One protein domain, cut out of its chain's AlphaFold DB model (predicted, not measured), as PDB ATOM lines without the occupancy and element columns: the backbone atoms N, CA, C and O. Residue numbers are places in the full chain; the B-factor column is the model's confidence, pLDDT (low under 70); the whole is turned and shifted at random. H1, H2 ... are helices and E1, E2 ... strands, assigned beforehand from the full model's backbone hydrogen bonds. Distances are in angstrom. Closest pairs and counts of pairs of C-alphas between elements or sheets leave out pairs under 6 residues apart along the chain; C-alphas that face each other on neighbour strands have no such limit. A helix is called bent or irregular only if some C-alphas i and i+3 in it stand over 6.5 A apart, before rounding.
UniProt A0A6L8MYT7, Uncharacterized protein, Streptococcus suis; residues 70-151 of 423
ATOM      1  N   GLU A  70     258.458 170.155 138.450       89.12
ATOM      2  CA  GLU A  70     258.862 171.175 139.434       89.12
ATOM      3  C   GLU A  70     257.805 172.283 139.586       89.12
ATOM      4  O   GLU A  70     257.669 172.851 140.662       89.12
ATOM      5  N   MET A  71     257.026 172.569 138.537       91.25
ATOM      6  CA  MET A  71     256.023 173.643 138.558       91.25
ATOM      7  C   MET A  71     254.608 173.194 138.920       91.25
ATOM      8  O   MET A  71     253.737 174.049 139.072       91.25
ATOM      9  N   LEU A  72     254.347 171.890 139.050       87.69
ATOM     10  CA  LEU A  72     252.990 171.362 139.214       87.69
ATOM     11  C   LEU A  72     252.276 171.951 140.437       87.69
ATOM     12  O   LEU A  72     251.155 172.445 140.312       87.69
ATOM     13  N   ASP A  73     252.937 171.953 141.593       84.31
ATOM     14  CA  ASP A  73     252.349 172.442 142.844       84.31
ATOM     15  C   ASP A  73     252.090 173.951 142.794       84.31
ATOM     16  O   ASP A  73     251.050 174.433 143.248       84.31
ATOM     17  N   ILE A  74     252.985 174.701 142.147       86.75
ATOM     18  CA  ILE A  74     252.835 176.145 141.951       86.75
ATOM     19  C   ILE A  74     251.651 176.432 141.037       86.75
ATOM     20  O   ILE A  74     250.806 177.253 141.390       86.75
ATOM     21  N   ILE A  75     251.550 175.742 139.898       84.62
ATOM     22  CA  ILE A  75     250.420 175.869 138.974       84.62
ATOM     23  C   ILE A  75     249.122 175.575 139.726       84.62
ATOM     24  O   ILE A  75     248.229 176.419 139.760       84.62
ATOM     25  N   ASN A  76     249.049 174.436 140.414       78.75
ATOM     26  CA  ASN A  76     247.860 174.015 141.149       78.75
ATOM     27  C   ASN A  76     247.484 174.974 142.282       78.75
ATOM     28  O   ASN A  76     246.298 175.173 142.526       78.75
ATOM     29  N   SER A  77     248.455 175.644 142.909       76.25
ATOM     30  CA  SER A  77     248.185 176.685 143.911       76.25
ATOM     31  C   SER A  77     247.513 177.941 143.338       76.25
ATOM     32  O   SER A  77     246.885 178.698 144.080       76.25
ATOM     33  N   LYS A  78     247.659 178.191 142.028       73.69
ATOM     34  CA  LYS A  78     247.071 179.341 141.320       73.69
ATOM     35  C   LYS A  78     245.767 178.995 140.608       73.69
ATOM     36  O   LYS A  78     245.025 179.898 140.216       73.69
ATOM     37  N   LEU A  79     245.480 177.711 140.429       62.09
ATOM     38  CA  LEU A  79     244.245 177.246 139.825       62.09
ATOM     39  C   LEU A  79     243.154 177.087 140.879       62.09
ATOM     40  O   LEU A  79     243.390 176.713 142.021       62.09
ATOM     41  N   TYR A  80     241.917 177.334 140.460       52.06
ATOM     42  CA  TYR A  80     240.757 177.013 141.288       52.06
ATOM     43  C   TYR A  80     240.545 175.490 141.393       52.06
ATOM     44  O   TYR A  80     239.983 175.019 142.379       52.06
ATOM     45  N   TYR A  81     241.016 174.734 140.395       48.38
ATOM     46  CA  TYR A  81     241.011 173.274 140.369       48.38
ATOM     47  C   TYR A  81     242.414 172.751 140.042       48.38
ATOM     48  O   TYR A  81     242.940 173.110 138.985       48.38
ATOM     49  N   PRO A  82     243.020 171.928 140.915       62.91
ATOM     50  CA  PRO A  82     244.297 171.286 140.634       62.91
ATOM     51  C   PRO A  82     244.202 170.346 139.426       62.91
ATOM     52  O   PRO A  82     243.235 169.598 139.297       62.91
ATOM     53  N   CYS A  83     245.220 170.352 138.574       64.31
ATOM     54  CA  CYS A  83     245.393 169.423 137.463       64.31
ATOM     55  C   CYS A  83     246.443 168.363 137.807       64.31
ATOM     56  O   CYS A  83     247.399 168.623 138.547       64.31
ATOM     57  N   VAL A  84     246.299 167.176 137.219       77.19
ATOM     58  CA  VAL A  84     247.344 166.144 137.279       77.19
ATOM     59  C   VAL A  84     248.443 166.418 136.250       77.19
ATOM     60  O   VAL A  84     248.247 167.146 135.275       77.19
ATOM     61  N   LEU A  85     249.617 165.820 136.457       78.38
ATOM     62  CA  LEU A  85     250.810 166.076 135.648       78.38
ATOM     63  C   LEU A  85     250.575 165.867 134.134       78.38
ATOM     64  O   LEU A  85     250.979 166.706 133.331       78.38
ATOM     65  N   ASP A  86     249.866 164.802 133.752       73.56
ATOM     66  CA  ASP A  86     249.568 164.480 132.346       73.56
ATOM     67  C   ASP A  86     248.648 165.511 131.673       73.56
ATOM     68  O   ASP A  86     248.819 165.844 130.496       73.56
ATOM     69  N   GLU A  87     247.698 166.075 132.422       72.19
ATOM     70  CA  GLU A  87     246.825 167.143 131.926       72.19
ATOM     71  C   GLU A  87     247.620 168.419 131.655       72.19
ATOM     72  O   GLU A  87     247.406 169.081 130.637       72.19
ATOM     73  N   ILE A  88     248.571 168.743 132.535       82.00
ATOM     74  CA  ILE A  88     249.465 169.882 132.345       82.00
ATOM     75  C   ILE A  88     250.362 169.668 131.122       82.00
ATOM     76  O   ILE A  88     250.481 170.587 130.309       82.00
ATOM     77  N   TYR A  89     250.922 168.471 130.918       80.31
ATOM     78  CA  TYR A  89     251.695 168.166 129.707       80.31
ATOM     79  C   TYR A  89     250.870 168.336 128.425       80.31
ATOM     80  O   TYR A  89     251.344 168.927 127.452       80.31
ATOM     81  N   SER A  90     249.617 167.877 128.423       74.50
ATOM     82  CA  SER A  90     248.702 168.064 127.290       74.50
ATOM     83  C   SER A  90     248.421 169.548 127.020       74.50
ATOM     84  O   SER A  90     248.527 170.022 125.887       74.50
ATOM     85  N   LYS A  91     248.147 170.324 128.075       81.69
ATOM     86  CA  LYS A  91     247.912 171.771 127.979       81.69
ATOM     87  C   LYS A  91     249.139 172.531 127.489       81.69
ATOM     88  O   LYS A  91     248.994 173.447 126.686       81.69
ATOM     89  N   GLN A  92     250.340 172.139 127.910       80.88
ATOM     90  CA  GLN A  92     251.591 172.708 127.401       80.88
ATOM     91  C   GLN A  92     251.763 172.446 125.917       80.88
ATOM     92  O   GLN A  92     252.065 173.377 125.175       80.88
ATOM     93  N   LYS A  93     251.525 171.201 125.482       76.94
ATOM     94  CA  LYS A  93     251.574 170.827 124.066       76.94
ATOM     95  C   LYS A  93     250.619 171.684 123.235       76.94
ATOM     96  O   LYS A  93     250.982 172.083 122.139       76.94
ATOM     97  N   ASN A  94     249.443 172.010 123.763       69.62
ATOM     98  CA  ASN A  94     248.514 172.913 123.090       69.62
ATOM     99  C   ASN A  94     249.015 174.364 123.112       69.62
ATOM    100  O   ASN A  94     249.040 175.004 122.067       69.62
ATOM    101  N   ALA A  95     249.459 174.882 124.260       76.31
ATOM    102  CA  ALA A  95     249.936 176.261 124.395       76.31
ATOM    103  C   ALA A  95     251.046 176.596 123.382       76.31
ATOM    104  O   ALA A  95     250.973 177.617 122.704       76.31
ATOM    105  N   ILE A  96     252.014 175.691 123.203       76.00
ATOM    106  CA  ILE A  96     253.131 175.876 122.261       76.00
ATOM    107  C   ILE A  96     252.733 175.748 120.782       76.00
ATOM    108  O   ILE A  96     253.557 176.022 119.917       76.00
ATOM    109  N   THR A  97     251.500 175.332 120.472       71.94
ATOM    110  CA  THR A  97     250.980 175.331 119.090       71.94
ATOM    111  C   THR A  97     250.310 176.648 118.702       71.94
ATOM    112  O   THR A  97     250.091 176.883 117.517       71.94
ATOM    113  N   TYR A  98     250.001 177.524 119.666       68.62
ATOM    114  CA  TYR A  98     249.410 178.832 119.385       68.62
ATOM    115  C   TYR A  98     250.502 179.869 119.114       68.62
ATOM    116  O   TYR A  98     251.210 180.290 120.028       68.62
ATOM    117  N   GLU A  99     250.592 180.348 117.874       71.81
ATOM    118  CA  GLU A  99     251.553 181.388 117.474       71.81
ATOM    119  C   GLU A  99     251.409 182.661 118.324       71.81
ATOM    120  O   GLU A  99     252.394 183.174 118.846       71.81
ATOM    121  N   SER A 100     250.171 183.067 118.628       73.75
ATOM    122  CA  SER A 100     249.891 184.207 119.509       73.75
ATOM    123  C   SER A 100     250.449 184.042 120.928       73.75
ATOM    124  O   SER A 100     250.796 185.027 121.571       73.75
ATOM    125  N   PHE A 101     250.514 182.812 121.453       78.69
ATOM    126  CA  PHE A 101     251.115 182.549 122.764       78.69
ATOM    127  C   PHE A 101     252.639 182.699 122.693       78.69
ATOM    128  O   PHE A 101     253.242 183.318 123.571       78.69
ATOM    129  N   LEU A 102     253.252 182.167 121.632       80.75
ATOM    130  CA  LEU A 102     254.696 182.241 121.409       80.75
ATOM    131  C   LEU A 102     255.171 183.678 121.171       80.75
ATOM    132  O   LEU A 102     256.222 184.057 121.683       80.75
ATOM    133  N   ASP A 103     254.397 184.496 120.461       79.44
ATOM    134  CA  ASP A 103     254.741 185.897 120.215       79.44
ATOM    135  C   ASP A 103     254.733 186.724 121.503       79.44
ATOM    136  O   ASP A 103     255.716 187.408 121.798       79.44
ATOM    137  N   ILE A 104     253.692 186.574 122.332       85.19
ATOM    138  CA  ILE A 104     253.619 187.214 123.656       85.19
ATOM    139  C   ILE A 104     254.778 186.744 124.544       85.19
ATOM    140  O   ILE A 104     255.374 187.534 125.280       85.19
ATOM    141  N   TYR A 105     255.111 185.454 124.489       86.50
ATOM    142  CA  TYR A 105     256.232 184.900 125.237       86.50
ATOM    143  C   TYR A 105     257.570 185.527 124.825       86.50
ATOM    144  O   TYR A 105     258.322 185.978 125.695       86.50
ATOM    145  N   ARG A 106     257.848 185.628 123.521       82.56
ATOM    146  CA  ARG A 106     259.076 186.247 122.992       82.56
ATOM    147  C   ARG A 106     259.168 187.726 123.347       82.56
ATOM    148  O   ARG A 106     260.240 188.192 123.731       82.56
ATOM    149  N   GLU A 107     258.063 188.457 123.235       86.50
ATOM    150  CA  GLU A 107     257.984 189.871 123.613       86.50
ATOM    151  C   GLU A 107     258.309 190.057 125.099       86.50
ATOM    152  O   GLU A 107     259.254 190.772 125.438       86.50
ATOM    153  N   LYS A 108     257.634 189.315 125.989       87.12
ATOM    154  CA  LYS A 108     257.923 189.383 127.427       87.12
ATOM    155  C   LYS A 108     259.363 188.979 127.749       87.12
ATOM    156  O   LYS A 108     259.987 189.597 128.606       87.12
ATOM    157  N   CYS A 109     259.927 187.971 127.082       86.12
ATOM    158  CA  CYS A 109     261.331 187.602 127.291       86.12
ATOM    159  C   CYS A 109     262.282 188.769 126.985       86.12
ATOM    160  O   CYS A 109     263.175 189.043 127.791       86.12
ATOM    161  N   LYS A 110     262.045 189.512 125.894       84.75
ATOM    162  CA  LYS A 110     262.809 190.730 125.566       84.75
ATOM    163  C   LYS A 110     262.661 191.795 126.649       84.75
ATOM    164  O   LYS A 110     263.673 192.331 127.100       84.75
ATOM    165  N   ASP A 111     261.442 192.039 127.129       87.69
ATOM    166  CA  ASP A 111     261.187 193.007 128.204       87.69
ATOM    167  C   ASP A 111     261.954 192.671 129.481       87.69
ATOM    168  O   ASP A 111     262.429 193.558 130.196       87.69
ATOM    169  N   TYR A 112     262.102 191.386 129.780       87.19
ATOM    170  CA  TYR A 112     262.834 190.894 130.941       87.19
ATOM    171  C   TYR A 112     264.354 190.784 130.720       87.19
ATOM    172  O   TYR A 112     265.087 190.504 131.676       87.19
ATOM    173  N   GLY A 113     264.847 191.075 129.510       82.62
ATOM    174  CA  GLY A 113     266.261 190.974 129.145       82.62
ATOM    175  C   GLY A 113     266.757 189.529 129.050       82.62
ATOM    176  O   GLY A 113     267.919 189.267 129.347       82.62
ATOM    177  N   ILE A 114     265.873 188.593 128.698       80.94
ATOM    178  CA  ILE A 114     266.188 187.182 128.464       80.94
ATOM    179  C   ILE A 114     266.466 187.024 126.963       80.94
ATOM    180  O   ILE A 114     265.549 187.128 126.148       80.94
ATOM    181  N   SER A 115     267.733 186.829 126.590       62.28
ATOM    182  CA  SER A 115     268.147 186.613 125.199       62.28
ATOM    183  C   SER A 115     267.982 185.144 124.797       62.28
ATOM    184  O   SER A 115     268.549 184.273 125.456       62.28
ATOM    185  N   ASP A 116     267.262 184.927 123.695       53.59
ATOM    186  CA  ASP A 116     266.939 183.663 123.020       53.59
ATOM    187  C   ASP A 116     266.100 182.633 123.795       53.59
ATOM    188  O   ASP A 116     266.223 182.431 125.003       53.59
ATOM    189  N   ASP A 117     265.197 182.004 123.037       53.25
ATOM    190  CA  ASP A 117     264.223 180.982 123.419       53.25
ATOM    191  C   ASP A 117     264.846 179.924 124.354       53.25
ATOM    192  O   ASP A 117     265.446 178.946 123.912       53.25
ATOM    193  N   PHE A 118     264.694 180.119 125.669       51.47
ATOM    194  CA  PHE A 118     265.316 179.325 126.741       51.47
ATOM    195  C   PHE A 118     264.704 177.914 126.899       51.47
ATOM    196  O   PHE A 118     264.394 177.464 128.001       51.47
ATOM    197  N   TYR A 119     264.523 177.193 125.795       53.56
ATOM    198  CA  TYR A 119     264.183 175.778 125.768       53.56
ATOM    199  C   TYR A 119     265.487 174.976 125.813       53.56
ATOM    200  O   TYR A 119     266.133 174.755 124.790       53.56
ATOM    201  N   LYS A 120     265.904 174.515 126.997       51.44
ATOM    202  CA  LYS A 120     266.957 173.488 127.087       51.44
ATOM    203  C   LYS A 120     266.308 172.110 127.008       51.44
ATOM    204  O   LYS A 120     265.639 171.682 127.947       51.44
ATOM    205  N   LEU A 121     266.522 171.413 125.894       45.53
ATOM    206  CA  LEU A 121     266.240 169.984 125.781       45.53
ATOM    207  C   LEU A 121     267.253 169.214 126.635       45.53
ATOM    208  O   LEU A 121     268.452 169.252 126.363       45.53
ATOM    209  N   ILE A 122     266.778 168.512 127.663       42.28
ATOM    210  CA  ILE A 122     267.583 167.509 128.362       42.28
ATOM    211  C   ILE A 122     267.276 166.161 127.708       42.28
ATOM    212  O   ILE A 122     266.161 165.646 127.810       42.28
ATOM    213  N   ASN A 123     268.260 165.595 127.007       34.66
ATOM    214  CA  ASN A 123     268.149 164.250 126.447       34.66
ATOM    215  C   ASN A 123     268.328 163.218 127.569       34.66
ATOM    216  O   ASN A 123     269.440 162.987 128.039       34.66
ATOM    217  N   GLY A 124     267.227 162.594 127.983       39.81
ATOM    218  CA  GLY A 124     267.199 161.378 128.794       39.81
ATOM    219  C   GLY A 124     266.296 160.337 128.131       39.81
ATOM    220  O   GLY A 124     265.372 160.694 127.400       39.81
ATOM    221  N   ALA A 125     266.566 159.048 128.346       29.11
ATOM    222  CA  ALA A 125     265.739 157.973 127.802       29.11
ATOM    223  C   ALA A 125     264.317 158.050 128.393       29.11
ATOM    224  O   ALA A 125     264.144 157.892 129.599       29.11
ATOM    225  N   GLY A 126     263.310 158.322 127.556       39.62
ATOM    226  CA  GLY A 126     261.899 158.302 127.963       39.62
ATOM    227  C   GLY A 126     261.010 159.297 127.223       39.62
ATOM    228  O   GLY A 126     260.139 158.877 126.484       39.62
ATOM    229  N   HIS A 127     261.228 160.601 127.374       41.66
ATOM    230  CA  HIS A 127     260.515 161.682 126.673       41.66
ATOM    231  C   HIS A 127     261.358 162.966 126.800       41.66
ATOM    232  O   HIS A 127     262.018 163.135 127.829       41.66
ATOM    233  N   PRO A 128     261.365 163.890 125.817       44.00
ATOM    234  CA  PRO A 128     262.067 165.164 125.968       44.00
ATOM    235  C   PRO A 128     261.493 165.946 127.161       44.00
ATOM    236  O   PRO A 128     260.346 166.389 127.136       44.00
ATOM    237  N   THR A 129     262.288 166.113 128.219       59.56
ATOM    238  CA  THR A 129     261.933 166.918 129.400       59.56
ATOM    239  C   THR A 129     262.304 168.368 129.125       59.56
ATOM    240  O   THR A 129     263.370 168.851 129.502       59.56
ATOM    241  N   ILE A 130     261.431 169.061 128.396       71.06
ATOM    242  CA  ILE A 130     261.615 170.482 128.099       71.06
ATOM    243  C   ILE A 130     261.435 171.270 129.401       71.06
ATOM    244  O   ILE A 130     260.380 171.207 130.034       71.06
ATOM    245  N   LYS A 131     262.480 171.998 129.803       82.25
ATOM    246  CA  LYS A 131     262.402 172.986 130.881       82.25
ATOM    247  C   LYS A 131     262.204 174.377 130.294       82.25
ATOM    248  O   LYS A 131     262.770 174.694 129.250       82.25
ATOM    249  N   TYR A 132     261.439 175.195 131.003       85.31
ATOM    250  CA  TYR A 132     261.069 176.541 130.592       85.31
ATOM    251  C   TYR A 132     261.453 177.568 131.656       85.31
ATOM    252  O   TYR A 132     261.468 177.258 132.850       85.31
ATOM    253  N   ASN A 133     261.743 178.795 131.225       88.62
ATOM    254  CA  ASN A 133     261.990 179.910 132.136       88.62
ATOM    255  C   ASN A 133     260.695 180.386 132.819       88.62
ATOM    256  O   ASN A 133     259.579 180.010 132.453       88.62
ATOM    257  N   ILE A 134     260.856 181.254 133.811       89.56
ATOM    258  CA  ILE A 134     259.750 181.780 134.611       89.56
ATOM    259  C   ILE A 134     258.691 182.554 133.798       89.56
ATOM    260  O   ILE A 134     257.513 182.532 134.148       89.56
ATOM    261  N   VAL A 135     259.081 183.198 132.690       89.62
ATOM    262  CA  VAL A 135     258.168 183.972 131.829       89.62
ATOM    263  C   VAL A 135     257.179 183.052 131.120       89.62
ATOM    264  O   VAL A 135     255.991 183.368 131.046       89.62
ATOM    265  N   PHE A 136     257.645 181.895 130.644       89.75
ATOM    266  CA  PHE A 136     256.763 180.884 130.068       89.75
ATOM    267  C   PHE A 136     255.743 180.403 131.097       89.75
ATOM    268  O   PHE A 136     254.560 180.335 130.786       89.75
ATOM    269  N   TRP A 137     256.179 180.093 132.323       91.62
ATOM    270  CA  TRP A 137     255.287 179.576 133.362       91.62
ATOM    271  C   TRP A 137     254.229 180.579 133.803       91.62
ATOM    272  O   TRP A 137     253.080 180.187 133.992       91.62
ATOM    273  N   ASP A 138     254.583 181.860 133.910       90.75
ATOM    274  CA  ASP A 138     253.625 182.937 134.178       90.75
ATOM    275  C   ASP A 138     252.525 182.986 133.109       90.75
ATOM    276  O   ASP A 138     251.336 182.914 133.421       90.75
ATOM    277  N   LEU A 139     252.926 183.015 131.833       89.19
ATOM    278  CA  LEU A 139     251.994 183.015 130.704       89.19
ATOM    279  C   LEU A 139     251.186 181.725 130.611       89.19
ATOM    280  O   LEU A 139     250.004 181.753 130.271       89.19
ATOM    281  N   PHE A 140     251.809 180.590 130.904       89.81
ATOM    282  CA  PHE A 140     251.167 179.291 130.856       89.81
ATOM    283  C   PHE A 140     250.113 179.149 131.959       89.81
ATOM    284  O   PHE A 140     249.022 178.659 131.689       89.81
ATOM    285  N   ILE A 141     250.377 179.631 133.177       86.69
ATOM    286  CA  ILE A 141     249.375 179.668 134.250       86.69
ATOM    287  C   ILE A 141     248.181 180.521 133.820       86.69
ATOM    288  O   ILE A 141     247.050 180.048 133.912       86.69
ATOM    289  N   ASP A 142     248.410 181.716 133.271       82.94
ATOM    290  CA  ASP A 142     247.331 182.559 132.746       82.94
ATOM    291  C   ASP A 142     246.584 181.874 131.588       82.94
ATOM    292  O   ASP A 142     245.361 181.966 131.500       82.94
ATOM    293  N   PHE A 143     247.278 181.131 130.723       82.12
ATOM    294  CA  PHE A 143     246.667 180.326 129.663       82.12
ATOM    295  C   PHE A 143     245.769 179.217 130.228       82.12
ATOM    296  O   PHE A 143     244.634 179.067 129.781       82.12
ATOM    297  N   VAL A 144     246.220 178.472 131.244       76.00
ATOM    298  CA  VAL A 144     245.426 177.413 131.892       76.00
ATOM    299  C   VAL A 144     244.244 178.003 132.665       76.00
ATOM    300  O   VAL A 144     243.133 177.465 132.612       76.00
ATOM    301  N   ILE A 145     244.444 179.143 133.330       72.50
ATOM    302  CA  ILE A 145     243.372 179.919 133.952       72.50
ATOM    303  C   ILE A 145     242.371 180.347 132.878       72.50
ATOM    304  O   ILE A 145     241.187 180.098 133.034       72.50
ATOM    305  N   ASN A 146     242.801 180.907 131.751       67.44
ATOM    306  CA  ASN A 146     241.900 181.357 130.691       67.44
ATOM    307  C   ASN A 146     241.196 180.203 129.966       67.44
ATOM    308  O   ASN A 146     240.022 180.332 129.635       67.44
ATOM    309  N   GLU A 147     241.841 179.056 129.749       60.84
ATOM    310  CA  GLU A 147     241.165 177.854 129.246       60.84
ATOM    311  C   GLU A 147     240.100 177.356 130.225       60.84
ATOM    312  O   GLU A 147     238.992 177.019 129.808       60.84
ATOM    313  N   SER A 148     240.403 177.338 131.526       48.62
ATOM    314  CA  SER A 148     239.429 176.962 132.557       48.62
ATOM    315  C   SER A 148     238.349 178.038 132.775       48.62
ATOM    316  O   SER A 148     237.228 177.718 133.164       48.62
ATOM    317  N   GLN A 149     238.640 179.306 132.464       38.84
ATOM    318  CA  GLN A 149     237.737 180.455 132.594       38.84
ATOM    319  C   GLN A 149     236.979 180.828 131.310       38.84
ATOM    320  O   GLN A 149     235.982 181.538 131.409       38.84
ATOM    321  N   LYS A 150     237.328 180.314 130.122       44.84
ATOM    322  CA  LYS A 150     236.479 180.416 128.911       44.84
ATOM    323  C   LYS A 150     235.094 179.787 129.127       44.84
ATOM    324  O   LYS A 150     234.138 180.135 128.436       44.84
ATOM    325  N   TYR A 151     234.966 178.940 130.147       41.78
ATOM    326  CA  TYR A 151     233.709 178.369 130.628       41.78
ATOM    327  C   TYR A 151     233.024 179.204 131.734       41.78
ATOM    328  O   TYR A 151     231.887 178.929 132.102       41.78
TER     329      TYR A 151
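This is residues 70 to 151 of the 423 residues of an uncharacterized protein of Streptococcus suis (UniProt A0A6L8MYT7). A small two-stranded hairpin, E1 and E2, reaches out from one end of a group of four crossed helices. H4, the longest helix, follows E2 with no residue between them, the chain turning sharply there, and parts of H1, H2 and H3 pack on it from different sides. The printed part has 82 residues, in the order H1, H2, H3, E1, E2, H4; the sheet, E1 - E2, is antiparallel and the class is mostly helix. The whole is compact, with a radius of gyration of the C-alphas of 13.1 A and spans of 34 by 34 by 21 A.

E1, residues 120 to 122, and E2, residues 129 to 133, form an antiparallel hairpin at 153 degrees; C-alphas 121 and 130 face each other at 5.2 A, but no backbone N and O across the pair are within hydrogen-bond range. A tight link joins E2 to the hub H4, residues 134 to 149. H3, residues 99 to 111, touches H4 with residues 105 to 109 alone, closest at the C-alphas of Tyr 105 and Phe 136, 6.3 A, at a steep tilt of 39 degrees, opposite ways. H2, residues 85 to 95, touches residues 140 to 144 of H4 alone, about perpendicular at 85 degrees; the closest C-alphas, of Ala 95 and Phe 140, are 7.2 A apart. H1, residues 70 to 78, only just touches H4, with 3 pairs of C-alphas within 8 A, the closest those of Ile 75 and Ile 141, 6.2 A. H1 and H3 are apart. Every O i to N i+4 pair is within hydrogen-bond range in H2, H3 and H4, and 4 of 5 in H1.

E2 is 13.3 A long and E1 6.1 A. H4 measures 22.1 A, from C-alpha 134 at (259.750, 181.780, 134.611) to C-alpha 149 at (237.737, 180.455, 132.594). H3 is 18.5 A long, H2 15.2 A. H1, 14.5 A, begins at (258.862, 171.175, 139.434) and is irregular: C-alphas 70 and 73 are 7.5 A apart.

The C-alphas farthest apart, of Ala 125 and Tyr 151, are 38.1 A apart. The printed part has no cut and no long link. Mean pLDDT of the printed part is 71.5; low stretches include residues 115 to 129 and 146 to 151.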